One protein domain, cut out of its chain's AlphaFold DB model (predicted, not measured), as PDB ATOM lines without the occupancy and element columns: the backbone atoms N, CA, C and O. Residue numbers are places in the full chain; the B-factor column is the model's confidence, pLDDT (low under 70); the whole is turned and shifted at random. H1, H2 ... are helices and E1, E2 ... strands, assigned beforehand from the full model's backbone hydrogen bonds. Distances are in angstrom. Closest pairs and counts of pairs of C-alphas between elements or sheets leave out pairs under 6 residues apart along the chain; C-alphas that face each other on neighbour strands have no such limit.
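AT A GLANCE: This is residues 92 to 115 and 126 to 188 of the 328 residues of the protein "Hypothetical protein" of Brachionus calyciflorus (UniProt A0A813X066). A strongly twisted sheet of five strands forms the body, with helix H1 packed slantwise over one face and helix H2 over the other. A loop in the link from E4 to E5 sticks out with residues 159 to 164. The printed part has 87 residues, with five named strands and two named helices in the order E1, E2, H1, E3, E4, E5, H2. The sheet is antiparallel in the order E1, E3, E4, E5, E2, and the class is mixed, helices and strands. The whole is compact, with a radius of gyration of the C-alphas of 12.6 A and spans of 37 by 30 by 22 A.

IN THESE COORDINATES: Strand E1, residues 92 to 97, begins at C-alpha 92, (-34.399, -1.777, -3.832), and is 14.7 A long from first to last C-alpha. Strand E2, residues 106 to 111, measures 14.0 A. Helix H1, residues 126 to 136, measures 15.3 A and begins at C-alpha 126, (-25.336, 3.985, 2.283). Strand E3, residues 139 to 146, measures 22.0 A, and strand E4, residues 149 to 156, 20.5 A. Strand E5, residues 168 to 174, measures 18.7 A. Helix H2, residues 178 to 187, measures 14.6 A and ends at C-alpha 187, (-39.621, 0.783, -17.208).

HOW THE PARTS SIT: E3, E4 and E5 form a meander, each strand the antiparallel neighbour of the one before; E3 and E4 are a hairpin, as are E4 and E5. Edge strand E1 is antiparallel to E3 at 149 degrees, with N 93 and O 142 2.8 A apart, within hydrogen-bond range. Between E3 and E4, N 143 and O 151 are within range at 2.8 A. Between E4 and E5, N 170 and O 154 are within range at 2.8 A. The other edge strand, E2, is antiparallel to E5 at 157 degrees, with N 110 and O 171 within range at 2.8 A. Helices on both faces of the sheet give three layers. H1 is on the sheet at a height of 8.3 A, over E4 and slantwise to the strands, at 53 degrees to E4 on the local plane; the closest C-alphas of the two are those of Lys 135 and Cys 155, 5.9 A apart. H2, on the opposite face at a height of 9.0 A, is only just over E5, on which 3 of its 10 C-alphas fall, and runs along the strands at 22 degrees to E5 on the local plane. The closest C-alphas of H2 and E1 are those of Lys 187 and Ile 96, 7.2 A apart. H1 and H2 are apart. Every O i to N i+4 pair is within hydrogen-bond range in H1, and 5 of 6 in H2.

THE WHOLE: The two C-alphas farthest apart are those of Ser 147 and Lys 164, at 38.0 A. Residues 116 to 125 are not printed, and C-alphas 115 and 126 are 13.0 A apart across this cut. The link from E4 to E5, 11 residues, is long. The mean pLDDT of the printed part is 81.3, with residue 102 and residues 157 to 166 under 70.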
ATOM      1  N   ILE A  92     -34.441  -2.607  -2.618       91.62
ATOM      2  CA  ILE A  92     -34.399  -1.777  -3.832       91.62
ATOM      3  C   ILE A  92     -34.397  -2.700  -5.053       91.62
ATOM      4  O   ILE A  92     -33.476  -3.490  -5.230       91.62
ATOM      5  N   ILE A  93     -35.410  -2.566  -5.909       89.69
ATOM      6  CA  ILE A  93     -35.602  -3.394  -7.112       89.69
ATOM      7  C   ILE A  93     -34.882  -2.783  -8.322       89.69
ATOM      8  O   ILE A  93     -34.449  -3.489  -9.227       89.69
ATOM      9  N   GLY A  94     -34.751  -1.455  -8.352       90.75
ATOM     10  CA  GLY A  94     -34.025  -0.757  -9.406       90.75
ATOM     11  C   GLY A  94     -34.233   0.750  -9.372       90.75
ATOM     12  O   GLY A  94     -34.821   1.293  -8.435       90.75
ATOM     13  N   PHE A  95     -33.743   1.426 -10.406       91.12
ATOM     14  CA  PHE A  95     -33.751   2.884 -10.516       91.12
ATOM     15  C   PHE A  95     -34.521   3.324 -11.758       91.12
ATOM     16  O   PHE A  95     -34.497   2.648 -12.786       91.12
ATOM     17  N   ILE A  96     -35.213   4.455 -11.657       89.31
ATOM     18  CA  ILE A  96     -35.971   5.059 -12.752       89.31
ATOM     19  C   ILE A  96     -35.731   6.567 -12.779       89.31
ATOM     20  O   ILE A  96     -35.655   7.209 -11.731       89.31
ATOM     21  N   ASN A  97     -35.633   7.148 -13.973       88.31
ATOM     22  CA  ASN A  97     -35.517   8.596 -14.121       88.31
ATOM     23  C   ASN A  97     -36.801   9.282 -13.640       88.31
ATOM     24  O   ASN A  97     -37.905   8.841 -13.964       88.31
ATOM     25  N   ILE A  98     -36.675  10.401 -12.925       84.75
ATOM     26  CA  ILE A  98     -37.824  11.178 -12.436       84.75
ATOM     27  C   ILE A  98     -38.773  11.626 -13.573       84.75
ATOM     28  O   ILE A  98     -39.982  11.562 -13.369       84.75
ATOM     29  N   PRO A  99     -38.305  12.021 -14.776       82.00
ATOM     30  CA  PRO A  99     -39.194  12.315 -15.906       82.00
ATOM     31  C   PRO A  99     -39.987  11.106 -16.426       82.00
ATOM     32  O   PRO A  99     -41.118  11.261 -16.886       82.00
ATOM     33  N   ASP A 100     -39.412   9.903 -16.352       80.44
ATOM     34  CA  ASP A 100     -40.056   8.660 -16.799       80.44
ATOM     35  C   ASP A 100     -40.970   8.057 -15.724       80.44
ATOM     36  O   ASP A 100     -41.859   7.241 -16.027       80.44
ATOM     37  N   PHE A 101     -40.751   8.480 -14.478       77.31
ATOM     38  CA  PHE A 101     -41.540   8.151 -13.308       77.31
ATOM     39  C   PHE A 101     -42.906   8.835 -13.390       77.31
ATOM     40  O   PHE A 101     -43.104   9.985 -12.995       77.31
ATOM     41  N   VAL A 102     -43.885   8.096 -13.910       69.44
ATOM     42  CA  VAL A 102     -45.298   8.471 -13.825       69.44
ATOM     43  C   VAL A 102     -45.646   8.553 -12.348       69.44
ATOM     44  O   VAL A 102     -45.641   7.513 -11.710       69.44
ATOM     45  N   THR A 103     -45.930   9.746 -11.814       72.06
ATOM     46  CA  THR A 103     -46.228   9.965 -10.388       72.06
ATOM     47  C   THR A 103     -47.417   9.103  -9.957       72.06
ATOM     48  O   THR A 103     -48.562   9.487 -10.228       72.06
ATOM     49  N   PRO A 104     -47.183   7.939  -9.328       77.25
ATOM     50  CA  PRO A 104     -48.270   7.063  -8.940       77.25
ATOM     51  C   PRO A 104     -49.012   7.687  -7.762       77.25
ATOM     52  O   PRO A 104     -48.466   8.521  -7.033       77.25
ATOM     53  N   GLU A 105     -50.259   7.279  -7.554       83.31
ATOM     54  CA  GLU A 105     -50.985   7.670  -6.351       83.31
ATOM     55  C   GLU A 105     -50.248   7.103  -5.126       83.31
ATOM     56  O   GLU A 105     -49.928   5.913  -5.069       83.31
ATOM     57  N   THR A 106     -49.921   7.964  -4.162       86.44
ATOM     58  CA  THR A 106     -49.171   7.584  -2.956       86.44
ATOM     59  C   THR A 106     -50.101   7.543  -1.754       86.44
ATOM     60  O   THR A 106     -50.782   8.532  -1.497       86.44
ATOM     61  N   VAL A 107     -50.077   6.451  -0.987       86.38
ATOM     62  CA  VAL A 107     -50.823   6.321   0.279       86.38
ATOM     63  C   VAL A 107     -50.226   7.232   1.346       86.38
ATOM     64  O   VAL A 107     -50.941   7.890   2.091       86.38
ATOM     65  N   SER A 108     -48.897   7.256   1.437       86.44
ATOM     66  CA  SER A 108     -48.174   8.024   2.447       86.44
ATOM     67  C   SER A 108     -46.748   8.327   1.995       86.44
ATOM     68  O   SER A 108     -46.218   7.694   1.073       86.44
ATOM     69  N   ARG A 109     -46.138   9.328   2.632       87.94
ATOM     70  CA  ARG A 109     -44.746   9.728   2.418       87.94
ATOM     71  C   ARG A 109     -44.042   9.823   3.760       87.94
ATOM     72  O   ARG A 109     -44.577  10.426   4.684       87.94
ATOM     73  N   HIS A 110     -42.845   9.261   3.835       87.56
ATOM     74  CA  HIS A 110     -42.062   9.141   5.061       87.56
ATOM     75  C   HIS A 110     -40.641   9.628   4.821       87.56
ATOM     76  O   HIS A 110     -40.097   9.431   3.738       87.56
ATOM     77  N   ILE A 111     -40.022  10.245   5.822       88.31
ATOM     78  CA  ILE A 111     -38.606  10.618   5.762       88.31
ATOM     79  C   ILE A 111     -37.770   9.395   6.139       88.31
ATOM     80  O   ILE A 111     -38.044   8.747   7.147       88.31
ATOM     81  N   VAL A 112     -36.747   9.086   5.342       86.38
ATOM     82  CA  VAL A 112     -35.817   7.985   5.613       86.38
ATOM     83  C   VAL A 112     -34.567   8.551   6.283       86.38
ATOM     84  O   VAL A 112     -33.829   9.329   5.678       86.38
ATOM     85  N   ALA A 113     -34.332   8.153   7.531       81.94
ATOM     86  CA  ALA A 113     -33.181   8.563   8.331       81.94
ATOM     87  C   ALA A 113     -32.531   7.350   9.015       81.94
ATOM     88  O   ALA A 113     -33.179   6.328   9.238       81.94
ATOM     89  N   LEU A 114     -31.240   7.470   9.337       77.25
ATOM     90  CA  LEU A 114     -30.537   6.490  10.166       77.25
ATOM     91  C   LEU A 114     -31.078   6.532  11.597       77.25
ATOM     92  O   LEU A 114     -31.342   7.605  12.132       77.25
ATOM     93  N   ASN A 115     -31.190   5.363  12.223       71.94
ATOM     94  CA  ASN A 115     -31.477   5.273  13.647       71.94
ATOM     95  C   ASN A 115     -30.201   5.594  14.439       71.94
ATOM     96  O   ASN A 115     -29.175   4.945  14.242       71.94
ATOM     97  N   PHE A 126     -24.703   4.310   3.561       84.25
ATOM     98  CA  PHE A 126     -25.336   3.985   2.283       84.25
ATOM     99  C   PHE A 126     -26.435   4.996   1.914       84.25
ATOM    100  O   PHE A 126     -26.556   5.374   0.754       84.25
ATOM    101  N   LEU A 127     -27.176   5.511   2.906       85.62
ATOM    102  CA  LEU A 127     -28.204   6.531   2.694       85.62
ATOM    103  C   LEU A 127     -27.636   7.857   2.180       85.62
ATOM    104  O   LEU A 127     -28.274   8.510   1.362       85.62
ATOM    105  N   TYR A 128     -26.447   8.261   2.630       85.88
ATOM    106  CA  TYR A 128     -25.806   9.469   2.116       85.88
ATOM    107  C   TYR A 128     -25.418   9.295   0.647       85.88
ATOM    108  O   TYR A 128     -25.758  10.144  -0.177       85.88
ATOM    109  N   LEU A 129     -24.784   8.165   0.309       89.25
ATOM    110  CA  LEU A 129     -24.439   7.837  -1.074       89.25
ATOM    111  C   LEU A 129     -25.699   7.797  -1.947       89.25
ATOM    112  O   LEU A 129     -25.778   8.521  -2.936       89.25
ATOM    113  N   LEU A 130     -26.716   7.044  -1.522       89.81
ATOM    114  CA  LEU A 130     -27.995   6.931  -2.215       89.81
ATOM    115  C   LEU A 130     -28.642   8.305  -2.431       89.81
ATOM    116  O   LEU A 130     -29.057   8.619  -3.542       89.81
ATOM    117  N   HIS A 131     -28.674   9.156  -1.405       88.44
ATOM    118  CA  HIS A 131     -29.192  10.517  -1.516       88.44
ATOM    119  C   HIS A 131     -28.430  11.343  -2.557       88.44
ATOM    120  O   HIS A 131     -29.048  12.006  -3.395       88.44
ATOM    121  N   THR A 132     -27.095  11.316  -2.521       88.25
ATOM    122  CA  THR A 132     -26.279  12.065  -3.485       88.25
ATOM    123  C   THR A 132     -26.475  11.557  -4.910       88.25
ATOM    124  O   THR A 132     -26.723  12.370  -5.797       88.25
ATOM    125  N   SER A 133     -26.469  10.240  -5.130       91.62
ATOM    126  CA  SER A 133     -26.643   9.637  -6.454       91.62
ATOM    127  C   SER A 133     -28.032   9.900  -7.033       91.62
ATOM    128  O   SER A 133     -28.136  10.352  -8.168       91.62
ATOM    129  N   LEU A 134     -29.104   9.706  -6.255       90.88
ATOM    130  CA  LEU A 134     -30.474   9.960  -6.723       90.88
ATOM    131  C   LEU A 134     -30.697  11.433  -7.085       90.88
ATOM    132  O   LEU A 134     -31.377  11.737  -8.063       90.88
ATOM    133  N   LYS A 135     -30.102  12.353  -6.313       88.50
ATOM    134  CA  LYS A 135     -30.200  13.792  -6.575       88.50
ATOM    135  C   LYS A 135     -29.404  14.211  -7.811       88.50
ATOM    136  O   LYS A 135     -29.904  15.024  -8.582       88.50
ATOM    137  N   LEU A 136     -28.185  13.694  -7.980       89.00
ATOM    138  CA  LEU A 136     -27.307  14.036  -9.104       89.00
ATOM    139  C   LEU A 136     -27.851  13.513 -10.435       89.00
ATOM    140  O   LEU A 136     -27.896  14.256 -11.408       89.00
ATOM    141  N   GLU A 137     -28.314  12.266 -10.452       88.62
ATOM    142  CA  GLU A 137     -28.805  11.602 -11.664       88.62
ATOM    143  C   GLU A 137     -30.289  11.892 -11.955       88.62
ATOM    144  O   GLU A 137     -30.842  11.403 -12.936       88.62
ATOM    145  N   ASN A 138     -30.963  12.679 -11.107       87.69
ATOM    146  CA  ASN A 138     -32.399  12.960 -11.212       87.69
ATOM    147  C   ASN A 138     -33.239  11.666 -11.314       87.69
ATOM    148  O   ASN A 138     -34.128  11.530 -12.162       87.69
ATOM    149  N   MET A 139     -32.938  10.708 -10.433       89.69
ATOM    150  CA  MET A 139     -33.543   9.375 -10.389       89.69
ATOM    151  C   MET A 139     -34.325   9.135  -9.090       89.69
ATOM    152  O   MET A 139     -34.128   9.796  -8.070       89.69
ATOM    153  N   ALA A 140     -35.203   8.135  -9.125       90.88
ATOM    154  CA  ALA A 140     -35.861   7.545  -7.968       90.88
ATOM    155  C   ALA A 140     -35.522   6.048  -7.886       90.88
ATOM    156  O   ALA A 140     -35.425   5.369  -8.909       90.88
ATOM    157  N   ALA A 141     -35.355   5.525  -6.674       92.12
ATOM    158  CA  ALA A 141     -35.163   4.099  -6.434       92.12
ATOM    159  C   ALA A 141     -36.518   3.436  -6.168       92.12
ATOM    160  O   ALA A 141     -37.209   3.814  -5.224       92.12
ATOM    161  N   ILE A 142     -36.903   2.450  -6.973       91.75
ATOM    162  CA  ILE A 142     -38.109   1.651  -6.747       91.75
ATOM    163  C   ILE A 142     -37.819   0.612  -5.673       91.75
ATOM    164  O   ILE A 142     -36.832  -0.118  -5.759       91.75
ATOM    165  N   VAL A 143     -38.696   0.533  -4.675       91.94
ATOM    166  CA  VAL A 143     -38.551  -0.372  -3.537       91.94
ATOM    167  C   VAL A 143     -39.718  -1.335  -3.409       91.94
ATOM    168  O   VAL A 143     -40.871  -0.969  -3.650       91.94
ATOM    169  N   LYS A 144     -39.416  -2.559  -2.982       90.75
ATOM    170  CA  LYS A 144     -40.384  -3.548  -2.525       90.75
ATOM    171  C   LYS A 144     -40.530  -3.427  -1.014       90.75
ATOM    172  O   LYS A 144     -39.548  -3.531  -0.282       90.75
ATOM    173  N   LEU A 145     -41.756  -3.198  -0.557       88.50
ATOM    174  CA  LEU A 145     -42.096  -3.083   0.864       88.50
ATOM    175  C   LEU A 145     -42.790  -4.346   1.396       88.50
ATOM    176  O   LEU A 145     -42.731  -4.619   2.588       88.50
ATOM    177  N   SER A 146     -43.475  -5.107   0.538       84.50
ATOM    178  CA  SER A 146     -44.042  -6.439   0.831       84.50
ATOM    179  C   SER A 146     -44.349  -7.183  -0.482       84.50
ATOM    180  O   SER A 146     -43.953  -6.708  -1.547       84.50
ATOM    181  N   SER A 147     -45.037  -8.335  -0.442       79.75
ATOM    182  CA  SER A 147     -45.382  -9.143  -1.634       79.75
ATOM    183  C   SER A 147     -45.974  -8.308  -2.775       79.75
ATOM    184  O   SER A 147     -45.499  -8.407  -3.902       79.75
ATOM    185  N   ASP A 148     -46.920  -7.423  -2.440       79.69
ATOM    186  CA  ASP A 148     -47.689  -6.603  -3.392       79.69
ATOM    187  C   ASP A 148     -47.717  -5.126  -2.974       79.69
ATOM    188  O   ASP A 148     -48.718  -4.430  -3.141       79.69
ATOM    189  N   CYS A 149     -46.670  -4.654  -2.298       84.50
ATOM    190  CA  CYS A 149     -46.538  -3.244  -1.949       84.50
ATOM    191  C   CYS A 149     -45.199  -2.726  -2.441       84.50
ATOM    192  O   CYS A 149     -44.143  -3.269  -2.112       84.50
ATOM    193  N   TYR A 150     -45.281  -1.651  -3.210       89.44
ATOM    194  CA  TYR A 150     -44.148  -1.001  -3.830       89.44
ATOM    195  C   TYR A 150     -44.113   0.457  -3.396       89.44
ATOM    196  O   TYR A 150     -45.133   1.053  -3.039       89.44
ATOM    197  N   GLY A 151     -42.929   1.038  -3.440       90.81
ATOM    198  CA  GLY A 151     -42.733   2.456  -3.219       90.81
ATOM    199  C   GLY A 151     -41.604   2.994  -4.075       90.81
ATOM    200  O   GLY A 151     -40.954   2.260  -4.819       90.81
ATOM    201  N   ALA A 152     -41.350   4.287  -3.935       92.00
ATOM    202  CA  ALA A 152     -40.142   4.911  -4.443       92.00
ATOM    203  C   ALA A 152     -39.457   5.710  -3.348       92.00
ATOM    204  O   ALA A 152     -40.104   6.448  -2.607       92.00
ATOM    205  N   ILE A 153     -38.137   5.598  -3.301       92.19
ATOM    206  CA  ILE A 153     -37.275   6.504  -2.564       92.19
ATOM    207  C   ILE A 153     -36.790   7.572  -3.539       92.19
ATOM    208  O   ILE A 153     -36.202   7.264  -4.576       92.19
ATOM    209  N   ASN A 154     -37.029   8.833  -3.206       90.06
ATOM    210  CA  ASN A 154     -36.504   9.970  -3.946       90.06
ATOM    211  C   ASN A 154     -35.934  11.026  -2.997       90.06
ATOM    212  O   ASN A 154     -36.135  10.991  -1.781       90.06
ATOM    213  N   CYS A 155     -35.195  11.975  -3.561       86.19
ATOM    214  CA  CYS A 155     -34.713  13.129  -2.816       86.19
ATOM    215  C   CYS A 155     -35.807  14.196  -2.823       86.19
ATOM    216  O   CYS A 155     -35.977  14.930  -3.797       86.19
ATOM    217  N   GLY A 156     -36.573  14.252  -1.736       70.19
ATOM    218  CA  GLY A 156     -37.610  15.253  -1.539       70.19
ATOM    219  C   GLY A 156     -36.996  16.638  -1.341       70.19
ATOM    220  O   GLY A 156     -36.057  16.812  -0.560       70.19
ATOM    221  N   SER A 157     -37.545  17.626  -2.046       61.09
ATOM    222  CA  SER A 157     -37.445  19.036  -1.664       61.09
ATOM    223  C   SER A 157     -38.770  19.432  -1.021       61.09
ATOM    224  O   SER A 157     -39.831  19.030  -1.503       61.09
ATOM    225  N   ASP A 158     -38.720  20.198   0.065       50.78
ATOM    226  CA  ASP A 158     -39.893  20.763   0.736       50.78
ATOM    227  C   ASP A 158     -40.654  21.708  -0.207       50.78
ATOM    228  O   ASP A 158     -40.370  22.907  -0.237       50.78
ATOM    229  N   GLY A 159     -41.558  21.136  -1.019       48.06
ATOM    230  CA  GLY A 159     -42.720  21.738  -1.696       48.06
ATOM    231  C   GLY A 159     -42.495  22.948  -2.609       48.06
ATOM    232  O   GLY A 159     -43.416  23.388  -3.290       48.06
ATOM    233  N   LYS A 160     -41.289  23.499  -2.632       42.91
ATOM    234  CA  LYS A 160     -40.881  24.698  -3.344       42.91
ATOM    235  C   LYS A 160     -39.609  24.355  -4.098       42.91
ATOM    236  O   LYS A 160     -38.715  23.679  -3.580       42.91
ATOM    237  N   VAL A 161     -39.580  24.791  -5.348       50.12
ATOM    238  CA  VAL A 161     -38.508  24.616  -6.335       50.12
ATOM    239  C   VAL A 161     -37.311  25.490  -5.936       50.12
ATOM    240  O   VAL A 161     -36.863  26.347  -6.681       50.12
ATOM    241  N   ASP A 162     -36.823  25.319  -4.711       50.31
ATOM    242  CA  ASP A 162     -35.708  26.068  -4.159       50.31
ATOM    243  C   ASP A 162     -34.565  25.094  -3.900       50.31
ATOM    244  O   ASP A 162     -34.496  24.428  -2.867       50.31
ATOM    245  N   THR A 163     -33.610  25.055  -4.831       57.84
ATOM    246  CA  THR A 163     -32.367  24.261  -4.762       57.84
ATOM    247  C   THR A 163     -31.515  24.573  -3.518       57.84
ATOM    248  O   THR A 163     -30.545  23.876  -3.234       57.84
ATOM    249  N   LYS A 164     -31.875  25.625  -2.767       57.91
ATOM    250  CA  LYS A 164     -31.202  26.104  -1.553       57.91
ATOM    251  C   LYS A 164     -31.725  25.463  -0.259       57.91
ATOM    252  O   LYS A 164     -31.096  25.635   0.781       57.91
ATOM    253  N   LYS A 165     -32.854  24.745  -0.289       62.22
ATOM    254  CA  LYS A 165     -33.391  24.055   0.895       62.22
ATOM    255  C   LYS A 165     -32.738  22.682   1.093       62.22
ATOM    256  O   LYS A 165     -32.362  22.006   0.136       62.22
ATOM    257  N   LYS A 166     -32.612  22.267   2.357       67.94
ATOM    258  CA  LYS A 166     -32.073  20.958   2.760       67.94
ATOM    259  C   LYS A 166     -32.919  19.838   2.138       67.94
ATOM    260  O   LYS A 166     -34.117  19.771   2.393       67.94
ATOM    261  N   SER A 167     -32.301  18.976   1.332       76.12
ATOM    262  CA  SER A 167     -32.961  17.799   0.757       76.12
ATOM    263  C   SER A 167     -32.823  16.596   1.689       76.12
ATOM    264  O   SER A 167     -31.798  16.439   2.356       76.12
ATOM    265  N   TYR A 168     -33.859  15.764   1.738       84.31
ATOM    266  CA  TYR A 168     -33.901  14.540   2.537       84.31
ATOM    267  C   TYR A 168     -34.405  13.371   1.691       84.31
ATOM    268  O   TYR A 168     -35.154  13.556   0.726       84.31
ATOM    269  N   LEU A 169     -33.995  12.152   2.046       88.88
ATOM    270  CA  LEU A 169     -34.567  10.954   1.440       88.88
ATOM    271  C   LEU A 169     -36.018  10.813   1.888       88.88
ATOM    272  O   LEU A 169     -36.314  10.824   3.083       88.88
ATOM    273  N   THR A 170     -36.917  10.683   0.921       89.94
ATOM    274  CA  THR A 170     -38.345  10.474   1.147       89.94
ATOM    275  C   THR A 170     -38.753   9.148   0.533       89.94
ATOM    276  O   THR A 170     -38.503   8.910  -0.645       89.94
ATOM    277  N   LEU A 171     -39.402   8.296   1.320       90.44
ATOM    278  CA  LEU A 171     -40.075   7.090   0.864       90.44
ATOM    279  C   LEU A 171     -41.542   7.416   0.586       90.44
ATOM    280  O   LEU A 171     -42.291   7.756   1.498       90.44
ATOM    281  N   ALA A 172     -41.959   7.278  -0.663       90.12
ATOM    282  CA  ALA A 172     -43.350   7.341  -1.073       90.12
ATOM    283  C   ALA A 172     -43.898   5.921  -1.246       90.12
ATOM    284  O   ALA A 172     -43.415   5.169  -2.090       90.12
ATOM    285  N   ILE A 173     -44.913   5.565  -0.459       89.56
ATOM    286  CA  ILE A 173     -45.583   4.263  -0.544       89.56
ATOM    287  C   ILE A 173     -46.698   4.371  -1.575       89.56
ATOM    288  O   ILE A 173     -47.570   5.238  -1.454       89.56
ATOM    289  N   PHE A 174     -46.677   3.517  -2.594       89.06
ATOM    290  CA  PHE A 174     -47.688   3.548  -3.644       89.06
ATOM    291  C   PHE A 174     -48.980   2.917  -3.165       89.06
ATOM    292  O   PHE A 174     -48.993   1.964  -2.381       89.06
ATOM    293  N   LYS A 175     -50.084   3.442  -3.684       84.50
ATOM    294  CA  LYS A 175     -51.352   2.737  -3.635       84.50
ATOM    295  C   LYS A 175     -51.194   1.414  -4.390       84.50
ATOM    296  O   LYS A 175     -50.559   1.416  -5.448       84.50
ATOM    297  N   PRO A 176     -51.714   0.296  -3.857       76.38
ATOM    298  CA  PRO A 176     -51.626  -1.007  -4.505       76.38
ATOM    299  C   PRO A 176     -52.548  -1.059  -5.735       76.38
ATOM    300  O   PRO A 176     -53.565  -1.742  -5.743       76.38
ATOM    301  N   ASP A 177     -52.187  -0.317  -6.780       74.88
ATOM    302  CA  ASP A 177     -52.862  -0.299  -8.070       74.88
ATOM    303  C   ASP A 177     -52.010  -1.089  -9.065       74.88
ATOM    304  O   ASP A 177     -50.967  -0.621  -9.531       74.88
ATOM    305  N   PHE A 178     -52.477  -2.291  -9.402       70.25
ATOM    306  CA  PHE A 178     -51.757  -3.252 -10.243       70.25
ATOM    307  C   PHE A 178     -51.239  -2.631 -11.551       70.25
ATOM    308  O   PHE A 178     -50.057  -2.731 -11.863       70.25
ATOM    309  N   TYR A 179     -52.090  -1.890 -12.268       73.88
ATOM    310  CA  TYR A 179     -51.742  -1.310 -13.570       73.88
ATOM    311  C   TYR A 179     -50.619  -0.263 -13.500       73.88
ATOM    312  O   TYR A 179     -49.721  -0.237 -14.341       73.88
ATOM    313  N   THR A 180     -50.667   0.619 -12.499       76.00
ATOM    314  CA  THR A 180     -49.673   1.688 -12.341       76.00
ATOM    315  C   THR A 180     -48.324   1.105 -11.934       76.00
ATOM    316  O   THR A 180     -47.288   1.513 -12.458       76.00
ATOM    317  N   ILE A 181     -48.346   0.120 -11.035       79.31
ATOM    318  CA  ILE A 181     -47.147  -0.567 -10.559       79.31
ATOM    319  C   ILE A 181     -46.497  -1.354 -11.700       79.31
ATOM    320  O   ILE A 181     -45.303  -1.185 -11.929       79.31
ATOM    321  N   GLU A 182     -47.257  -2.133 -12.475       79.00
ATOM    322  CA  GLU A 182     -46.726  -2.856 -13.640       79.00
ATOM    323  C   GLU A 182     -46.104  -1.918 -14.679       79.00
ATOM    324  O   GLU A 182     -45.017  -2.185 -15.194       79.00
ATOM    325  N   ALA A 183     -46.759  -0.789 -14.969       78.19
ATOM    326  CA  ALA A 183     -46.232   0.195 -15.906       78.19
ATOM    327  C   ALA A 183     -44.883   0.765 -15.436       78.19
ATOM    328  O   ALA A 183     -43.972   0.925 -16.248       78.19
ATOM    329  N   ILE A 184     -44.733   1.034 -14.136       80.88
ATOM    330  CA  ILE A 184     -43.467   1.498 -13.555       80.88
ATOM    331  C   ILE A 184     -42.418   0.388 -13.614       80.88
ATOM    332  O   ILE A 184     -41.328   0.621 -14.129       80.88
ATOM    333  N   LEU A 185     -42.748  -0.823 -13.158       80.69
ATOM    334  CA  LEU A 185     -41.824  -1.960 -13.146       80.69
ATOM    335  C   LEU A 185     -41.331  -2.331 -14.550       80.69
ATOM    336  O   LEU A 185     -40.168  -2.680 -14.705       80.69
ATOM    337  N   SER A 186     -42.165  -2.180 -15.584       79.25
ATOM    338  CA  SER A 186     -41.764  -2.417 -16.980       79.25
ATOM    339  C   SER A 186     -40.703  -1.437 -17.498       79.25
ATOM    340  O   SER A 186     -40.000  -1.738 -18.459       79.25
ATOM    341  N   LYS A 187     -40.598  -0.259 -16.871       78.81
ATOM    342  CA  LYS A 187     -39.621   0.783 -17.208       78.81
ATOM    343  C   LYS A 187     -38.365   0.722 -16.349       78.81
ATOM    344  O   LYS A 187     -37.383   1.378 -16.689       78.81
ATOM    345  N   VAL A 188     -38.393  -0.017 -15.242       78.44
ATOM    346  CA  VAL A 188     -37.197  -0.255 -14.438       78.44
ATOM    347  C   VAL A 188     -36.301  -1.201 -15.234       78.44
ATOM    348  O   VAL A 188     -36.751  -2.295 -15.584       78.44
TER     349      VAL A 188